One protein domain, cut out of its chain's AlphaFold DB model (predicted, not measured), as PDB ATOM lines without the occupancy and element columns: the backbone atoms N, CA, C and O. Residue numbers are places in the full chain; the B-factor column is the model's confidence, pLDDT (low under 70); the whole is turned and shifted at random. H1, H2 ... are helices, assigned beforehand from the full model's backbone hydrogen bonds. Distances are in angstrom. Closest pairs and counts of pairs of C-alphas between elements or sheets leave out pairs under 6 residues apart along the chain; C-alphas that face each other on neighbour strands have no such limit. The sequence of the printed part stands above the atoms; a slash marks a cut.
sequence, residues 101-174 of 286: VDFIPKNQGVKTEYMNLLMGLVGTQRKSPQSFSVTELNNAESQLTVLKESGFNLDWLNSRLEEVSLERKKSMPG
ATOM      1  N   VAL A 101     189.416 193.292 136.192       52.59
ATOM      2  CA  VAL A 101     188.482 194.378 136.495       52.59
ATOM      3  C   VAL A 101     187.920 194.865 135.168       52.59
ATOM      4  O   VAL A 101     188.453 195.793 134.564       52.59
ATOM      5  N   ASP A 102     186.835 194.242 134.718       48.84
ATOM      6  CA  ASP A 102     186.106 194.692 133.525       48.84
ATOM      7  C   ASP A 102     185.296 195.971 133.793       48.84
ATOM      8  O   ASP A 102     184.838 196.647 132.868       48.84
ATOM      9  N   PHE A 103     185.141 196.349 135.066       53.59
ATOM     10  CA  PHE A 103     184.346 197.498 135.474       53.59
ATOM     11  C   PHE A 103     185.085 198.397 136.466       53.59
ATOM     12  O   PHE A 103     185.296 198.057 137.629       53.59
ATOM     13  N   ILE A 104     185.439 199.596 136.003       58.97
ATOM     14  CA  ILE A 104     185.981 200.670 136.838       58.97
ATOM     15  C   ILE A 104     184.866 201.704 137.055       58.97
ATOM     16  O   ILE A 104     184.533 202.450 136.123       58.97
ATOM     17  N   PRO A 105     184.275 201.795 138.262       61.53
ATOM     18  CA  PRO A 105     183.319 202.847 138.574       61.53
ATOM     19  C   PRO A 105     184.003 204.217 138.478       61.53
ATOM     20  O   PRO A 105     184.997 204.475 139.155       61.53
ATOM     21  N   LYS A 106     183.468 205.114 137.642       65.25
ATOM     22  CA  LYS A 106     184.011 206.476 137.451       65.25
ATOM     23  C   LYS A 106     183.603 207.454 138.554       65.25
ATOM     24  O   LYS A 106     184.241 208.483 138.731       65.25
ATOM     25  N   ASN A 107     182.501 207.173 139.249       72.94
ATOM     26  CA  ASN A 107     182.011 208.023 140.328       72.94
ATOM     27  C   ASN A 107     182.761 207.702 141.627       72.94
ATOM     28  O   ASN A 107     182.788 206.551 142.055       72.94
ATOM     29  N   GLN A 108     183.331 208.730 142.256       70.94
ATOM     30  CA  GLN A 108     184.187 208.566 143.427       70.94
ATOM     31  C   GLN A 108     183.459 208.037 144.669       70.94
ATOM     32  O   GLN A 108     184.021 207.224 145.403       70.94
ATOM     33  N   GLY A 109     182.210 208.458 144.896       69.38
ATOM     34  CA  GLY A 109     181.386 207.913 145.977       69.38
ATOM     35  C   GLY A 109     181.151 206.426 145.746       69.38
ATOM     36  O   GLY A 109     181.575 205.586 146.519       69.38
ATOM     37  N   VAL A 110     180.647 206.073 144.567       68.94
ATOM     38  CA  VAL A 110     180.425 204.670 144.188       68.94
ATOM     39  C   VAL A 110     181.697 203.818 144.351       68.94
ATOM     40  O   VAL A 110     181.647 202.730 144.920       68.94
ATOM     41  N   LYS A 111     182.855 204.327 143.921       70.31
ATOM     42  CA  LYS A 111     184.159 203.668 144.077       70.31
ATOM     43  C   LYS A 111     184.525 203.429 145.548       70.31
ATOM     44  O   LYS A 111     184.989 202.344 145.887       70.31
ATOM     45  N   THR A 112     184.279 204.409 146.414       75.50
ATOM     46  CA  THR A 112     184.542 204.322 147.859       75.50
ATOM     47  C   THR A 112     183.669 203.252 148.512       75.50
ATOM     48  O   THR A 112     184.172 202.389 149.232       75.50
ATOM     49  N   GLU A 113     182.376 203.241 148.203       76.12
ATOM     50  CA  GLU A 113     181.416 202.273 148.726       76.12
ATOM     51  C   GLU A 113     181.799 200.840 148.325       76.12
ATOM     52  O   GLU A 113     181.796 199.938 149.168       76.12
ATOM     53  N   TYR A 114     182.215 200.634 147.072       73.88
ATOM     54  CA  TYR A 114     182.704 199.340 146.594       73.88
ATOM     55  C   TYR A 114     183.986 198.883 147.296       73.88
ATOM     56  O   TYR A 114     184.085 197.724 147.705       73.88
ATOM     57  N   MET A 115     184.955 199.780 147.484       74.38
ATOM     58  CA  MET A 115     186.192 199.448 148.196       74.38
ATOM     59  C   MET A 115     185.917 199.116 149.668       74.38
ATOM     60  O   MET A 115     186.494 198.165 150.195       74.38
ATOM     61  N   ASN A 116     184.990 199.824 150.319       80.81
ATOM     62  CA  ASN A 116     184.565 199.526 151.688       80.81
ATOM     63  C   ASN A 116     183.909 198.143 151.801       80.81
ATOM     64  O   ASN A 116     184.208 197.397 152.735       80.81
ATOM     65  N   LEU A 117     183.057 197.774 150.838       83.88
ATOM     66  CA  LEU A 117     182.460 196.438 150.742       83.88
ATOM     67  C   LEU A 117     183.529 195.351 150.584       83.88
ATOM     68  O   LEU A 117     183.546 194.383 151.347       83.88
ATOM     69  N   LEU A 118     184.459 195.533 149.643       80.50
ATOM     70  CA  LEU A 118     185.552 194.591 149.407       80.50
ATOM     71  C   LEU A 118     186.429 194.428 150.657       80.50
ATOM     72  O   LEU A 118     186.698 193.310 151.095       80.50
ATOM     73  N   MET A 119     186.819 195.537 151.287       78.88
ATOM     74  CA  MET A 119     187.594 195.535 152.530       78.88
ATOM     75  C   MET A 119     186.846 194.856 153.680       78.88
ATOM     76  O   MET A 119     187.452 194.105 154.449       78.88
ATOM     77  N   GLY A 120     185.532 195.067 153.778       81.62
ATOM     78  CA  GLY A 120     184.665 194.390 154.738       81.62
ATOM     79  C   GLY A 120     184.680 192.873 154.559       81.62
ATOM     80  O   GLY A 120     184.879 192.143 155.534       81.62
ATOM     81  N   LEU A 121     184.559 192.382 153.324       83.44
ATOM     82  CA  LEU A 121     184.587 190.948 153.006       83.44
ATOM     83  C   LEU A 121     185.947 190.310 153.274       83.44
ATOM     84  O   LEU A 121     186.036 189.201 153.811       83.44
ATOM     85  N   VAL A 122     187.026 191.014 152.946       76.12
ATOM     86  CA  VAL A 122     188.378 190.520 153.208       76.12
ATOM     87  C   VAL A 122     188.709 190.540 154.698       76.12
ATOM     88  O   VAL A 122     189.286 189.586 155.222       76.12
ATOM     89  N   GLY A 123     188.277 191.573 155.421       75.25
ATOM     90  CA  GLY A 123     188.380 191.621 156.878       75.25
ATOM     91  C   GLY A 123     187.588 190.499 157.552       75.25
ATOM     92  O   GLY A 123     188.067 189.879 158.502       75.25
ATOM     93  N   THR A 124     186.411 190.181 157.012       73.44
ATOM     94  CA  THR A 124     185.516 189.128 157.505       73.44
ATOM     95  C   THR A 124     186.191 187.750 157.461       73.44
ATOM     96  O   THR A 124     186.066 186.996 158.420       73.44
ATOM     97  N   GLN A 125     187.042 187.465 156.468       67.44
ATOM     98  CA  GLN A 125     187.813 186.210 156.350       67.44
ATOM     99  C   GLN A 125     188.953 186.011 157.361       67.44
ATOM    100  O   GLN A 125     189.559 184.938 157.391       67.44
ATOM    101  N   ARG A 126     189.279 187.014 158.184       68.94
ATOM    102  CA  ARG A 126     190.304 186.880 159.241       68.94
ATOM    103  C   ARG A 126     189.795 186.131 160.471       68.94
ATOM    104  O   ARG A 126     190.575 185.805 161.363       68.94
ATOM    105  N   LYS A 127     188.488 185.884 160.539       75.00
ATOM    106  CA  LYS A 127     187.840 185.148 161.622       75.00
ATOM    107  C   LYS A 127     188.042 183.640 161.445       75.00
ATOM    108  O   LYS A 127     188.171 183.139 160.331       75.00
ATOM    109  N   SER A 128     188.027 182.900 162.555       78.81
ATOM    110  CA  SER A 128     188.006 181.432 162.510       78.81
ATOM    111  C   SER A 128     186.701 180.950 161.862       78.81
ATOM    112  O   SER A 128     185.652 181.504 162.208       78.81
ATOM    113  N   PRO A 129     186.706 179.904 161.010       80.06
ATOM    114  CA  PRO A 129     185.494 179.405 160.354       80.06
ATOM    115  C   PRO A 129     184.332 179.112 161.312       80.06
ATOM    116  O   PRO A 129     183.165 179.357 160.999       80.06
ATOM    117  N   GLN A 130     184.663 178.682 162.532       81.50
ATOM    118  CA  GLN A 130     183.689 178.337 163.563       81.50
ATOM    119  C   GLN A 130     183.104 179.538 164.311       81.50
ATOM    120  O   GLN A 130     182.066 179.421 164.954       81.50
ATOM    121  N   SER A 131     183.760 180.695 164.233       83.88
ATOM    122  CA  SER A 131     183.333 181.914 164.931       83.88
ATOM    123  C   SER A 131     182.281 182.720 164.175       83.88
ATOM    124  O   SER A 131     181.674 183.625 164.741       83.88
ATOM    125  N   PHE A 132     182.053 182.403 162.905       84.38
ATOM    126  CA  PHE A 132     181.062 183.102 162.112       84.38
ATOM    127  C   PHE A 132     179.638 182.617 162.450       84.38
ATOM    128  O   PHE A 132     179.395 181.428 162.671       84.38
ATOM    129  N   SER A 133     178.666 183.521 162.371       85.75
ATOM    130  CA  SER A 133     177.229 183.226 162.429       85.75
ATOM    131  C   SER A 133     176.620 182.984 161.041       85.75
ATOM    132  O   SER A 133     177.188 183.351 160.010       85.75
ATOM    133  N   VAL A 134     175.454 182.328 160.976       85.19
ATOM    134  CA  VAL A 134     174.731 182.102 159.701       85.19
ATOM    135  C   VAL A 134     174.438 183.433 159.013       85.19
ATOM    136  O   VAL A 134     174.706 183.576 157.828       85.19
ATOM    137  N   THR A 135     174.001 184.430 159.777       88.62
ATOM    138  CA  THR A 135     173.725 185.776 159.273       88.62
ATOM    139  C   THR A 135     174.968 186.455 158.698       88.62
ATOM    140  O   THR A 135     174.878 187.069 157.642       88.62
ATOM    141  N   GLU A 136     176.135 186.330 159.339       88.69
ATOM    142  CA  GLU A 136     177.378 186.909 158.806       88.69
ATOM    143  C   GLU A 136     177.804 186.277 157.478       88.69
ATOM    144  O   GLU A 136     178.257 187.006 156.600       88.69
ATOM    145  N   LEU A 137     177.641 184.957 157.307       89.50
ATOM    146  CA  LEU A 137     177.936 184.313 156.019       89.50
ATOM    147  C   LEU A 137     176.950 184.739 154.938       89.50
ATOM    148  O   LEU A 137     177.388 185.132 153.866       89.50
ATOM    149  N   ASN A 138     175.652 184.755 155.239       89.25
ATOM    150  CA  ASN A 138     174.639 185.188 154.274       89.25
ATOM    151  C   ASN A 138     174.862 186.644 153.839       89.25
ATOM    152  O   ASN A 138     174.722 186.980 152.665       89.25
ATOM    153  N   ASN A 139     175.233 187.517 154.779       90.19
ATOM    154  CA  ASN A 139     175.561 188.904 154.464       90.19
ATOM    155  C   ASN A 139     176.821 188.993 153.594       90.19
ATOM    156  O   ASN A 139     176.843 189.775 152.648       90.19
ATOM    157  N   ALA A 140     177.847 188.190 153.887       89.38
ATOM    158  CA  ALA A 140     179.068 188.153 153.089       89.38
ATOM    159  C   ALA A 140     178.809 187.641 151.661       89.38
ATOM    160  O   ALA A 140     179.268 188.251 150.700       89.38
ATOM    161  N   GLU A 141     178.019 186.576 151.504       90.69
ATOM    162  CA  GLU A 141     177.588 186.058 150.197       90.69
ATOM    163  C   GLU A 141     176.766 187.094 149.416       90.69
ATOM    164  O   GLU A 141     176.993 187.307 148.223       90.69
ATOM    165  N   SER A 142     175.849 187.796 150.089       90.38
ATOM    166  CA  SER A 142     175.052 188.859 149.470       90.38
ATOM    167  C   SER A 142     175.929 190.017 148.978       90.38
ATOM    168  O   SER A 142     175.788 190.445 147.834       90.38
ATOM    169  N   GLN A 143     176.872 190.489 149.796       89.69
ATOM    170  CA  GLN A 143     177.814 191.544 149.411       89.69
ATOM    171  C   GLN A 143     178.739 191.105 148.270       89.69
ATOM    172  O   GLN A 143     178.995 191.884 147.354       89.69
ATOM    173  N   LEU A 144     179.214 189.856 148.294       88.62
ATOM    174  CA  LEU A 144     180.025 189.297 147.217       88.62
ATOM    175  C   LEU A 144     179.240 189.240 145.900       88.62
ATOM    176  O   LEU A 144     179.786 189.579 144.852       88.62
ATOM    177  N   THR A 145     177.960 188.870 145.956       88.69
ATOM    178  CA  THR A 145     177.071 188.850 144.784       88.69
ATOM    179  C   THR A 145     176.954 190.239 144.164       88.69
ATOM    180  O   THR A 145     177.180 190.380 142.966       88.69
ATOM    181  N   VAL A 146     176.722 191.277 144.978       87.25
ATOM    182  CA  VAL A 146     176.666 192.673 144.501       87.25
ATOM    183  C   VAL A 146     177.962 193.081 143.794       87.25
ATOM    184  O   VAL A 146     177.926 193.739 142.754       87.25
ATOM    185  N   LEU A 147     179.121 192.681 144.322       82.56
ATOM    186  CA  LEU A 147     180.408 192.982 143.691       82.56
ATOM    187  C   LEU A 147     180.598 192.221 142.371       82.56
ATOM    188  O   LEU A 147     181.056 192.810 141.396       82.56
ATOM    189  N   LYS A 148     180.199 190.947 142.297       83.81
ATOM    190  CA  LYS A 148     180.262 190.166 141.050       83.81
ATOM    191  C   LYS A 148     179.324 190.717 139.975       83.81
ATOM    192  O   LYS A 148     179.733 190.854 138.828       83.81
ATOM    193  N   GLU A 149     178.102 191.098 140.344       83.06
ATOM    194  CA  GLU A 149     177.155 191.784 139.446       83.06
ATOM    195  C   GLU A 149     177.704 193.121 138.941       83.06
ATOM    196  O   GLU A 149     177.385 193.558 137.838       83.06
ATOM    197  N   SER A 150     178.581 193.745 139.727       74.56
ATOM    198  CA  SER A 150     179.281 194.972 139.358       74.56
ATOM    199  C   SER A 150     180.523 194.723 138.492       74.56
ATOM    200  O   SER A 150     181.286 195.654 138.277       74.56
ATOM    201  N   GLY A 151     180.751 193.502 137.996       71.75
ATOM    202  CA  GLY A 151     181.833 193.186 137.056       71.75
ATOM    203  C   GLY A 151     183.192 192.895 137.695       71.75
ATOM    204  O   GLY A 151     184.198 192.870 136.990       71.75
ATOM    205  N   PHE A 152     183.252 192.677 139.013       73.31
ATOM    206  CA  PHE A 152     184.483 192.229 139.662       73.31
ATOM    207  C   PHE A 152     184.629 190.709 139.563       73.31
ATOM    208  O   PHE A 152     183.757 189.961 140.016       73.31
ATOM    209  N   ASN A 153     185.779 190.244 139.070       76.56
ATOM    210  CA  ASN A 153     186.156 188.846 139.221       76.56
ATOM    211  C   ASN A 153     186.684 188.589 140.644       76.56
ATOM    212  O   ASN A 153     187.794 188.979 141.005       76.56
ATOM    213  N   LEU A 154     185.847 187.960 141.473       80.38
ATOM    214  CA  LEU A 154     186.118 187.665 142.885       80.38
ATOM    215  C   LEU A 154     185.950 186.173 143.193       80.38
ATOM    216  O   LEU A 154     185.517 185.794 144.284       80.38
ATOM    217  N   ASP A 155     186.274 185.304 142.236       81.31
ATOM    218  CA  ASP A 155     186.094 183.859 142.397       81.31
ATOM    219  C   ASP A 155     186.916 183.287 143.562       81.31
ATOM    220  O   ASP A 155     186.447 182.400 144.274       81.31
ATOM    221  N   TRP A 156     188.079 183.873 143.856       80.69
ATOM    222  CA  TRP A 156     188.885 183.511 145.024       80.69
ATOM    223  C   TRP A 156     188.168 183.784 146.361       80.69
ATOM    224  O   TRP A 156     188.258 182.975 147.289       80.69
ATOM    225  N   LEU A 157     187.420 184.894 146.466       81.94
ATOM    226  CA  LEU A 157     186.597 185.206 147.642       81.94
ATOM    227  C   LEU A 157     185.444 184.226 147.771       81.94
ATOM    228  O   LEU A 157     185.126 183.789 148.877       81.94
ATOM    229  N   ASN A 158     184.847 183.873 146.635       85.44
ATOM    230  CA  ASN A 158     183.764 182.911 146.572       85.44
ATOM    231  C   ASN A 158     184.214 181.545 147.103       85.44
ATOM    232  O   ASN A 158     183.617 181.014 148.036       85.44
ATOM    233  N   SER A 159     185.324 181.014 146.583       83.88
ATOM    234  CA  SER A 159     185.876 179.732 147.031       83.88
ATOM    235  C   SER A 159     186.204 179.722 148.523       83.88
ATOM    236  O   SER A 159     185.948 178.730 149.204       83.88
ATOM    237  N   ARG A 160     186.732 180.828 149.058       83.69
ATOM    238  CA  ARG A 160     187.075 180.916 150.479       83.69
ATOM    239  C   ARG A 160     185.848 181.020 151.389       83.69
ATOM    240  O   ARG A 160     185.852 180.431 152.469       83.69
ATOM    241  N   LEU A 161     184.800 181.738 150.979       87.12
ATOM    242  CA  LEU A 161     183.533 181.761 151.720       87.12
ATOM    243  C   LEU A 161     182.866 180.381 151.734       87.12
ATOM    244  O   LEU A 161     182.418 179.942 152.794       87.12
ATOM    245  N   GLU A 162     182.882 179.668 150.607       88.00
ATOM    246  CA  GLU A 162     182.385 178.291 150.516       88.00
ATOM    247  C   GLU A 162     183.154 177.339 151.440       88.00
ATOM    248  O   GLU A 162     182.553 176.554 152.180       88.00
ATOM    249  N   GLU A 163     184.484 177.444 151.475       86.06
ATOM    250  CA  GLU A 163     185.325 176.656 152.380       86.06
ATOM    251  C   GLU A 163     184.963 176.914 153.849       86.06
ATOM    252  O   GLU A 163     184.716 175.974 154.609       86.06
ATOM    253  N   VAL A 164     184.862 178.185 154.245       86.25
ATOM    254  CA  VAL A 164     184.474 178.586 155.604       86.25
ATOM    255  C   VAL A 164     183.074 178.073 155.963       86.25
ATOM    256  O   VAL A 164     182.861 177.564 157.069       86.25
ATOM    257  N   SER A 165     182.120 178.187 155.036       86.25
ATOM    258  CA  SER A 165     180.743 177.711 155.192       86.25
ATOM    259  C   SER A 165     180.705 176.199 155.413       86.25
ATOM    260  O   SER A 165     180.043 175.696 156.331       86.25
ATOM    261  N   LEU A 166     181.480 175.462 154.618       86.44
ATOM    262  CA  LEU A 166     181.585 174.016 154.707       86.44
ATOM    263  C   LEU A 166     182.240 173.576 156.019       86.44
ATOM    264  O   LEU A 166     181.734 172.666 156.678       86.44
ATOM    265  N   GLU A 167     183.337 174.219 156.410       84.75
ATOM    266  CA  GLU A 167     184.086 173.879 157.617       84.75
ATOM    267  C   GLU A 167     183.250 174.119 158.875       84.75
ATOM    268  O   GLU A 167     183.154 173.247 159.746       84.75
ATOM    269  N   ARG A 168     182.516 175.237 158.920       86.69
ATOM    270  CA  ARG A 168     181.549 175.466 159.992       86.69
ATOM    271  C   ARG A 168     180.478 174.384 160.013       86.69
ATOM    272  O   ARG A 168     180.167 173.830 161.066       86.69
ATOM    273  N   LYS A 169     179.898 174.068 158.851       84.06
ATOM    274  CA  LYS A 169     178.843 173.055 158.744       84.06
ATOM    275  C   LYS A 169     179.318 171.708 159.280       84.06
ATOM    276  O   LYS A 169     178.541 171.067 159.972       84.06
ATOM    277  N   LYS A 170     180.574 171.309 159.034       82.25
ATOM    278  CA  LYS A 170     181.176 170.083 159.598       82.25
ATOM    279  C   LYS A 170     181.274 170.114 161.117       82.25
ATOM    280  O   LYS A 170     180.980 169.114 161.764       82.25
ATOM    281  N   SER A 171     181.717 171.240 161.668       81.44
ATOM    282  CA  SER A 171     181.997 171.383 163.097       81.44
ATOM    283  C   SER A 171     180.729 171.633 163.934       81.44
ATOM    284  O   SER A 171     180.728 171.443 165.150       81.44
ATOM    285  N   MET A 172     179.606 171.991 163.301       78.94
ATOM    286  CA  MET A 172     178.303 172.059 163.966       78.94
ATOM    287  C   MET A 172     177.799 170.671 164.406       78.94
ATOM    288  O   MET A 172     177.945 169.690 163.667       78.94
ATOM    289  N   PRO A 173     177.117 170.559 165.564       74.94
ATOM    290  CA  PRO A 173     176.469 169.317 165.976       74.94
ATOM    291  C   PRO A 173     175.504 168.797 164.899       74.94
ATOM    292  O   PRO A 173     174.545 169.468 164.522       74.94
ATOM    293  N   GLY A 174     175.758 167.589 164.392       79.25
ATOM    294  CA  GLY A 174     174.975 166.989 163.303       79.25
ATOM    295  C   GLY A 174     175.440 167.353 161.887       79.25
ATOM    296  O   GLY A 174     174.855 166.853 160.928       79.25
TER     297      GLY A 174
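Overview. This is residues 101 to 174 of the 286 residues of the protein "MATH domain and coiled-coil domain-containing protein At2g42470-like" of Raphanus sativus (UniProt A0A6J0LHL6). Three helices fold back and forth as two helical hairpins that share H2, with H1 and H3 shifted past each other along the long axis, so that the whole is a rod. H2 packs on both of the others, while the last part of H1 comes near the first part of H3; residues 106 to 113, of which 108 to 113 belong to H1, stick out at one end. The printed part has 74 residues with three named helices in the order H1, H2, H3 and no named strand, and its class is all helix. It is only just loose, close to compact, with a radius of gyration of the C-alphas of 13.7 A and spans of 48 by 18 by 16 A.

Along the chain. After residues 101 to 107, H1 covers residues 108 to 124, 24.0 A long, and begins with C-alpha 108 at (184.187, 208.566, 143.427). H2 covers residues 134 to 149, 22.6 A long, beginning at (174.731, 182.102, 159.701). H3 covers residues 155 to 171, 24.5 A long, and ends with C-alpha 171 at (181.997, 171.383, 163.097).

Arrangement. H1 and H2 form a helical hairpin and touch, opposite ways at a steep tilt of 40 degrees; their closest C-alphas, those of Leu 121 and Ala 140, are 6.2 A apart. H2 touches H1 with residues 140 to 147 alone. H2 and H3 form a second helical hairpin and touch, opposite ways at a shallow tilt of 15 degrees; their closest C-alphas, those of Leu 137 and Ser 165, are 7.2 A apart. H2 touches H3 with residues 137 to 144 alone. H1 and H3 are close but not clearly touching, with the C-alphas of Val 122 and Leu 157 closest at 7.9 A. In H1, H2 and H3 every O i to N i+4 pair is within hydrogen-bond range.

Size, cuts and confidence. The two C-alphas farthest apart, those of Lys 106 and Gly 174, are 48.1 A apart. The printed part has no cut; the link from H1 to H2 is short and that from H2 to H3 is tight. The mean pLDDT of the printed part is 79.2, and residues 101 to 106, 109 to 110 and 125 to 126 are under 70.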